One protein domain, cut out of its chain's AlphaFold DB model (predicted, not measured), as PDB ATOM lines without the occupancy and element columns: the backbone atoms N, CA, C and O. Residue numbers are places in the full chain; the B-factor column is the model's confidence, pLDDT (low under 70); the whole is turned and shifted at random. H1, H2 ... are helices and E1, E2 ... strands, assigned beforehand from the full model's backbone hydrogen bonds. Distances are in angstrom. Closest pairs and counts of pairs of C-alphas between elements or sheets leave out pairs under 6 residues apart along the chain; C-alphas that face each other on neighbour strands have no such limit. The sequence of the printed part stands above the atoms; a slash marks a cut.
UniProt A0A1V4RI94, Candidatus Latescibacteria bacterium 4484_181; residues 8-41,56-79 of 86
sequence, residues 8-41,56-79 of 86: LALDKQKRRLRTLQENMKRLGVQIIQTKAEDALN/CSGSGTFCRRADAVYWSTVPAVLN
ATOM      1  N   LEU A   8     171.697 200.206 124.283       97.31
ATOM      2  CA  LEU A   8     170.531 199.963 125.125       97.31
ATOM      3  C   LEU A   8     169.740 198.771 124.569       97.31
ATOM      4  O   LEU A   8     169.176 198.841 123.482       97.31
ATOM      5  N   ALA A   9     169.696 197.674 125.321       97.44
ATOM      6  CA  ALA A   9     168.881 196.507 125.021       97.44
ATOM      7  C   ALA A   9     167.564 196.571 125.801       97.44
ATOM      8  O   ALA A   9     167.548 196.465 127.031       97.44
ATOM      9  N   LEU A  10     166.457 196.726 125.078       96.94
ATOM     10  CA  LEU A  10     165.125 196.884 125.649       96.94
ATOM     11  C   LEU A  10     164.235 195.693 125.285       96.94
ATOM     12  O   LEU A  10     164.108 195.345 124.115       96.94
ATOM     13  N   ASP A  11     163.632 195.050 126.283       96.19
ATOM     14  CA  ASP A  11     162.646 193.979 126.077       96.19
ATOM     15  C   ASP A  11     161.692 193.924 127.278       96.19
ATOM     16  O   ASP A  11     162.122 193.932 128.435       96.19
ATOM     17  N   LYS A  12     160.385 193.811 127.027       95.25
ATOM     18  CA  LYS A  12     159.373 193.703 128.091       95.25
ATOM     19  C   LYS A  12     159.533 192.440 128.947       95.25
ATOM     20  O   LYS A  12     159.126 192.401 130.109       95.25
ATOM     21  N   GLN A  13     160.110 191.373 128.393       95.75
ATOM     22  CA  GLN A  13     160.298 190.097 129.073       95.75
ATOM     23  C   GLN A  13     161.615 190.079 129.856       95.75
ATOM     24  O   GLN A  13     162.670 189.699 129.343       95.75
ATOM     25  N   LYS A  14     161.527 190.325 131.167       96.12
ATOM     26  CA  LYS A  14     162.671 190.238 132.103       96.12
ATOM     27  C   LYS A  14     163.473 188.935 131.990       96.12
ATOM     28  O   LYS A  14     164.673 188.932 132.236       96.12
ATOM     29  N   ARG A  15     162.830 187.813 131.638       96.94
ATOM     30  CA  ARG A  15     163.513 186.521 131.446       96.94
ATOM     31  C   ARG A  15     164.524 186.567 130.297       96.94
ATOM     32  O   ARG A  15     165.632 186.076 130.465       96.94
ATOM     33  N   ARG A  16     164.164 187.178 129.163       96.19
ATOM     34  CA  ARG A  16     165.058 187.311 128.001       96.19
ATOM     35  C   ARG A  16     166.262 188.185 128.337       96.19
ATOM     36  O   ARG A  16     167.387 187.822 128.011       96.19
ATOM     37  N   LEU A  17     166.032 189.276 129.071       97.25
ATOM     38  CA  LEU A  17     167.101 190.161 129.536       97.25
ATOM     39  C   LEU A  17     168.064 189.471 130.509       97.25
ATOM     40  O   LEU A  17     169.262 189.706 130.422       97.25
ATOM     41  N   ARG A  18     167.587 188.578 131.387       97.56
ATOM     42  CA  ARG A  18     168.484 187.775 132.239       97.56
ATOM     43  C   ARG A  18     169.411 186.887 131.415       97.56
ATOM     44  O   ARG A  18     170.619 186.925 131.615       97.56
ATOM     45  N   THR A  19     168.867 186.166 130.435       97.88
ATOM     46  CA  THR A  19     169.680 185.359 129.513       97.88
ATOM     47  C   THR A  19     170.675 186.223 128.732       97.88
ATOM     48  O   THR A  19     171.817 185.821 128.519       97.88
ATOM     49  N   LEU A  20     170.280 187.436 128.328       97.56
ATOM     50  CA  LEU A  20     171.194 188.395 127.706       97.56
ATOM     51  C   LEU A  20     172.335 188.788 128.659       97.56
ATOM     52  O   LEU A  20     173.491 188.734 128.254       97.56
ATOM     53  N   GLN A  21     172.037 189.111 129.918       97.69
ATOM     54  CA  GLN A  21     173.044 189.460 130.929       97.69
ATOM     55  C   GLN A  21     174.015 188.306 131.217       97.69
ATOM     56  O   GLN A  21     175.218 188.528 131.346       97.69
ATOM     57  N   GLU A  22     173.526 187.069 131.291       98.06
ATOM     58  CA  GLU A  22     174.367 185.871 131.429       98.06
ATOM     59  C   GLU A  22     175.307 185.714 130.229       98.06
ATOM     60  O   GLU A  22     176.509 185.501 130.395       98.06
ATOM     61  N   ASN A  23     174.783 185.896 129.014       98.06
ATOM     62  CA  ASN A  23     175.585 185.858 127.796       98.06
ATOM     63  C   ASN A  23     176.620 186.985 127.745       98.06
ATOM     64  O   ASN A  23     177.758 186.732 127.362       98.06
ATOM     65  N   MET A  24     176.260 188.199 128.164       97.75
ATOM     66  CA  MET A  24     177.192 189.324 128.264       97.75
ATOM     67  C   MET A  24     178.360 188.989 129.192       97.75
ATOM     68  O   MET A  24     179.509 189.162 128.797       97.75
ATOM     69  N   LYS A  25     178.074 188.442 130.383       97.50
ATOM     70  CA  LYS A  25     179.105 188.004 131.336       97.50
ATOM     71  C   LYS A  25     180.000 186.926 130.733       97.50
ATOM     72  O   LYS A  25     181.218 187.049 130.787       97.50
ATOM     73  N   ARG A  26     179.405 185.902 130.113       98.31
ATOM     74  CA  ARG A  26     180.137 184.788 129.490       98.31
ATOM     75  C   ARG A  26     181.035 185.236 128.334       98.31
ATOM     76  O   ARG A  26     182.093 184.654 128.130       98.31
ATOM     77  N   LEU A  27     180.601 186.234 127.566       97.62
ATOM     78  CA  LEU A  27     181.303 186.739 126.383       97.62
ATOM     79  C   LEU A  27     182.185 187.967 126.674       97.62
ATOM     80  O   LEU A  27     182.836 188.466 125.759       97.62
ATOM     81  N   GLY A  28     182.195 188.473 127.910       97.25
ATOM     82  CA  GLY A  28     182.963 189.661 128.296       97.25
ATOM     83  C   GLY A  28     182.462 190.972 127.674       97.25
ATOM     84  O   GLY A  28     183.238 191.914 127.525       97.25
ATOM     85  N   VAL A  29     181.184 191.054 127.292       97.81
ATOM     86  CA  VAL A  29     180.590 192.266 126.702       97.81
ATOM     87  C   VAL A  29     180.147 193.216 127.811       97.81
ATOM     88  O   VAL A  29     179.370 192.831 128.682       97.81
ATOM     89  N   GLN A  30     180.611 194.466 127.763       96.56
ATOM     90  CA  GLN A  30     180.417 195.453 128.840       96.56
ATOM     91  C   GLN A  30     179.642 196.701 128.395       96.56
ATOM     92  O   GLN A  30     179.167 197.456 129.233       96.56
ATOM     93  N   ILE A  31     179.468 196.905 127.087       97.81
ATOM     94  CA  ILE A  31     178.821 198.108 126.531       97.81
ATOM     95  C   ILE A  31     177.289 198.062 126.483       97.81
ATOM     96  O   ILE A  31     176.668 199.000 125.990       97.81
ATOM     97  N   ILE A  32     176.665 196.966 126.922       97.75
ATOM     98  CA  ILE A  32     175.212 196.786 126.825       97.75
ATOM     99  C   ILE A  32     174.564 197.121 128.172       97.75
ATOM    100  O   ILE A  32     174.898 196.523 129.191       97.75
ATOM    101  N   GLN A  33     173.593 198.030 128.165       96.81
ATOM    102  CA  GLN A  33     172.683 198.280 129.281       96.81
ATOM    103  C   GLN A  33     171.323 197.665 128.970       96.81
ATOM    104  O   GLN A  33     170.819 197.790 127.859       96.81
ATOM    105  N   THR A  34     170.711 196.990 129.941       97.19
ATOM    106  CA  THR A  34     169.413 196.327 129.753       97.19
ATOM    107  C   THR A  34     168.292 197.093 130.444       97.19
ATOM    108  O   THR A  34     168.411 197.364 131.640       97.19
ATOM    109  N   LYS A  35     167.176 197.347 129.751       96.31
ATOM    110  CA  LYS A  35     165.968 197.964 130.323       96.31
ATOM    111  C   LYS A  35     164.740 197.091 130.064       96.31
ATOM    112  O   LYS A  35     164.482 196.683 128.935       96.31
ATOM    113  N   ALA A  36     163.993 196.781 131.122       96.75
ATOM    114  CA  ALA A  36     162.785 195.966 131.033       96.75
ATOM    115  C   ALA A  36     161.549 196.854 130.873       96.75
ATOM    116  O   ALA A  36     160.996 197.312 131.870       96.75
ATOM    117  N   GLU A  37     161.135 197.098 129.634       95.50
ATOM    118  CA  GLU A  37     160.032 198.005 129.311       95.50
ATOM    119  C   GLU A  37     159.397 197.627 127.968       95.50
ATOM    120  O   GLU A  37     160.006 196.916 127.165       95.50
ATOM    121  N   ASP A  38     158.157 198.059 127.734       94.12
ATOM    122  CA  ASP A  38     157.527 197.928 126.422       94.12
ATOM    123  C   ASP A  38     158.080 198.996 125.473       94.12
ATOM    124  O   ASP A  38     158.033 200.186 125.786       94.12
ATOM    125  N   ALA A  39     158.581 198.576 124.310       92.81
ATOM    126  CA  ALA A  39     159.143 199.474 123.308       92.81
ATOM    127  C   ALA A  39     158.123 200.501 122.794       92.81
ATOM    128  O   ALA A  39     158.521 201.589 122.395       92.81
ATOM    129  N   LEU A  40     156.821 200.187 122.836       93.12
ATOM    130  CA  LEU A  40     155.765 201.120 122.426       93.12
ATOM    131  C   LEU A  40     155.578 202.293 123.401       93.12
ATOM    132  O   LEU A  40     155.084 203.338 122.995       93.12
ATOM    133  N   ASN A  41     155.972 202.122 124.665       93.56
ATOM    134  CA  ASN A  41     155.862 203.149 125.708       93.56
ATOM    135  C   ASN A  41     157.219 203.772 126.058       93.56
ATOM    136  O   ASN A  41     157.312 204.584 126.978       93.56
ATOM    137  N   CYS A  56     157.371 188.405 115.016       86.75
ATOM    138  CA  CYS A  56     156.829 187.928 113.750       86.75
ATOM    139  C   CYS A  56     156.203 186.535 113.912       86.75
ATOM    140  O   CYS A  56     156.330 185.892 114.956       86.75
ATOM    141  N   SER A  57     155.542 186.038 112.864       83.12
ATOM    142  CA  SER A  57     154.951 184.690 112.842       83.12
ATOM    143  C   SER A  57     155.980 183.562 113.002       83.12
ATOM    144  O   SER A  57     155.613 182.434 113.328       83.12
ATOM    145  N   GLY A  58     157.269 183.853 112.788       82.56
ATOM    146  CA  GLY A  58     158.359 182.891 112.926       82.56
ATOM    147  C   GLY A  58     158.438 181.863 111.794       82.56
ATOM    148  O   GLY A  58     159.181 180.891 111.931       82.56
ATOM    149  N   SER A  59     157.725 182.068 110.679       83.62
ATOM    150  CA  SER A  59     157.665 181.137 109.537       83.62
ATOM    151  C   SER A  59     159.047 180.745 109.002       83.62
ATOM    152  O   SER A  59     159.295 179.572 108.738       83.62
ATOM    153  N   GLY A  60     159.996 181.686 108.962       86.38
ATOM    154  CA  GLY A  60     161.387 181.430 108.563       86.38
ATOM    155  C   GLY A  60     162.153 180.450 109.466       86.38
ATOM    156  O   GLY A  60     163.248 180.017 109.119       86.38
ATOM    157  N   THR A  61     161.593 180.067 110.618       88.50
ATOM    158  CA  THR A  61     162.179 179.076 111.534       88.50
ATOM    159  C   THR A  61     161.505 177.705 111.468       88.50
ATOM    160  O   THR A  61     161.852 176.836 112.270       88.50
ATOM    161  N   PHE A  62     160.598 177.475 110.509       85.81
ATOM    162  CA  PHE A  62     159.824 176.234 110.390       85.81
ATOM    163  C   PHE A  62     160.702 174.976 110.447       85.81
ATOM    164  O   PHE A  62     160.456 174.108 111.276       85.81
ATOM    165  N   CYS A  63     161.803 174.914 109.689       90.44
ATOM    166  CA  CYS A  63     162.688 173.739 109.693       90.44
ATOM    167  C   CYS A  63     163.318 173.431 111.064       90.44
ATOM    168  O   CYS A  63     163.664 172.289 111.337       90.44
ATOM    169  N   ARG A  64     163.485 174.435 111.936       87.75
ATOM    170  CA  ARG A  64     164.063 174.265 113.283       87.75
ATOM    171  C   ARG A  64     163.011 174.121 114.379       87.75
ATOM    172  O   ARG A  64     163.315 173.587 115.440       87.75
ATOM    173  N   ARG A  65     161.809 174.661 114.170       85.38
ATOM    174  CA  ARG A  65     160.736 174.744 115.171       85.38
ATOM    175  C   ARG A  65     159.367 174.456 114.552       85.38
ATOM    176  O   ARG A  65     158.423 175.210 114.775       85.38
ATOM    177  N   ALA A  66     159.272 173.364 113.791       85.69
ATOM    178  CA  ALA A  66     158.094 173.028 112.989       85.69
ATOM    179  C   ALA A  66     156.804 173.002 113.820       85.69
ATOM    180  O   ALA A  66     155.850 173.684 113.463       85.69
ATOM    181  N   ASP A  67     156.803 172.319 114.972       85.50
ATOM    182  CA  ASP A  67     155.628 172.240 115.854       85.50
ATOM    183  C   ASP A  67     155.186 173.634 116.336       85.50
ATOM    184  O   ASP A  67     154.028 174.019 116.192       85.50
ATOM    185  N   ALA A  68     156.118 174.449 116.839       82.75
ATOM    186  CA  ALA A  68     155.795 175.772 117.377       82.75
ATOM    187  C   ALA A  68     155.286 176.752 116.305       82.75
ATOM    188  O   ALA A  68     154.368 177.520 116.579       82.75
ATOM    189  N   VAL A  69     155.875 176.718 115.104       83.50
ATOM    190  CA  VAL A  69     155.482 177.573 113.970       83.50
ATOM    191  C   VAL A  69     154.159 177.110 113.360       83.50
ATOM    192  O   VAL A  69     153.324 177.930 112.980       83.50
ATOM    193  N   TYR A  70     153.931 175.799 113.288       83.88
ATOM    194  CA  TYR A  70     152.667 175.252 112.811       83.88
ATOM    195  C   TYR A  70     151.521 175.716 113.717       83.88
ATOM    196  O   TYR A  70     150.620 176.416 113.265       83.88
ATOM    197  N   TRP A  71     151.601 175.472 115.028       81.88
ATOM    198  CA  TRP A  71     150.523 175.854 115.952       81.88
ATOM    199  C   TRP A  71     150.334 177.364 116.137       81.88
ATOM    200  O   TRP A  71     149.263 177.775 116.587       81.88
ATOM    201  N   SER A  72     151.330 178.197 115.816       77.00
ATOM    202  CA  SER A  72     151.176 179.658 115.823       77.00
ATOM    203  C   SER A  72     150.506 180.207 114.563       77.00
ATOM    204  O   SER A  72     149.995 181.325 114.603       77.00
ATOM    205  N   THR A  73     150.497 179.441 113.468       77.19
ATOM    206  CA  THR A  73     149.898 179.836 112.184       77.19
ATOM    207  C   THR A  73     148.505 179.249 111.968       77.19
ATOM    208  O   THR A  73     147.715 179.844 111.237       77.19
ATOM    209  N   VAL A  74     148.156 178.141 112.636       79.44
ATOM    210  CA  VAL A  74     146.788 177.605 112.588       79.44
ATOM    211  C   VAL A  74     145.809 178.571 113.283       79.44
ATOM    212  O   VAL A  74     146.073 178.989 114.418       79.44
ATOM    213  N   PRO A  75     144.657 178.902 112.662       77.50
ATOM    214  CA  PRO A  75     143.598 179.669 113.309       77.50
ATOM    215  C   PRO A  75     143.218 179.077 114.669       77.50
ATOM    216  O   PRO A  75     143.088 177.862 114.811       77.50
ATOM    217  N   ALA A  76     142.999 179.933 115.670       70.88
ATOM    218  CA  ALA A  76     142.756 179.494 117.048       70.88
ATOM    219  C   ALA A  76     141.560 178.533 117.180       70.88
ATOM    220  O   ALA A  76     141.605 177.628 118.007       70.88
ATOM    221  N   VAL A  77     140.540 178.690 116.328       69.25
ATOM    222  CA  VAL A  77     139.344 177.831 116.285       69.25
ATOM    223  C   VAL A  77     139.648 176.381 115.879       69.25
ATOM    224  O   VAL A  77     138.899 175.479 116.226       69.25
ATOM    225  N   LEU A  78     140.763 176.149 115.181       70.31
ATOM    226  CA  LEU A  78     141.221 174.829 114.743       70.31
ATOM    227  C   LEU A  78     142.410 174.318 115.572       70.31
ATOM    228  O   LEU A  78     142.965 173.266 115.267       70.31
ATOM    229  N   ASN A  79     142.839 175.064 116.596       69.00
ATOM    230  CA  ASN A  79     143.988 174.707 117.417       69.00
ATOM    231  C   ASN A  79     143.530 174.059 118.742       69.00
ATOM    232  O   ASN A  79     143.235 174.786 119.700       69.00
TER     233      ASN A  79
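Overview. This is residues 8 to 41 and 56 to 79 of the 86 residues of a protein of Candidatus Latescibacteria bacterium 4484_181 (UniProt A0A1V4RI94). What would one see first in this model? Two separate lobes: in one, a small sheet of two short strands, E1 and E2, has the longer helix H1 packed over one face, mostly on E2; in the other, the short helix H2 stands among loops, with the cut in the chain between the lobes. What is it built of? The printed part has 58 residues, with two named helices and two named strands in the order E1, H1, E2, H2; the sheet, order E1 then E2, is parallel, and the class is mixed, helices and strands. How spread out is it? The whole is only just extended, close to loose, with a radius of gyration of the C-alphas of 15.9 A, and its outline is only just flat, spanning 45 by 29 by 16 A.

Along the chain. Where is the sheet? E1 is residues 8 to 10, 6.2 A from first to last C-alpha, beginning with C-alpha 8 at (170.531, 199.963, 125.125). E2 is residues 32 to 35, 10.0 A long. Where are the helices? H1 is residues 14 to 27, 19.8 A long, beginning with C-alpha 14 at (162.671, 190.238, 132.103). H2 is residues 66 to 73, 10.7 A long, ending with C-alpha 73 at (149.898, 179.836, 112.184).

Arrangement. How do the strands pair? E1 and E2 are parallel, with 35 degrees between their directions, and C-alphas 9 and 34, which face each other, are 4.8 A apart. N 9 and O 33 are within hydrogen-bond range at 2.8 A, as are N 35 and O 9 at 2.9 A. Where is H1? E1, H1 and E2 form a strand-helix-strand unit, two parallel neighbour strands with a helix between them in the chain, and its crossover is right-handed. The closest C-alphas of H1 and E2 are those of Leu 17 and Thr 34, 6.6 A apart; those of H1 and E1 are of Leu 17 and Ala 9, 8.0 A apart. And H2? It is apart from both E1 and H1. Are the helices' backbones even? In H1 and H2 every O i to N i+4 pair is within hydrogen-bond range.

Size, cuts and confidence. How large is it? The two C-alphas farthest apart are those of Gly 28 and Val 77, at 46.8 A. Where is the cut? Residues 42 to 55 are not printed, and C-alphas 41 and 56 are 19.4 A apart across the gap, which lies in the link from E2 to H2. Which links are printed whole? E1 to H1 and H1 to E2, both tight. Where is confidence low? The mean pLDDT of the printed part is 90.4, and residues 77 and 79 are under 70.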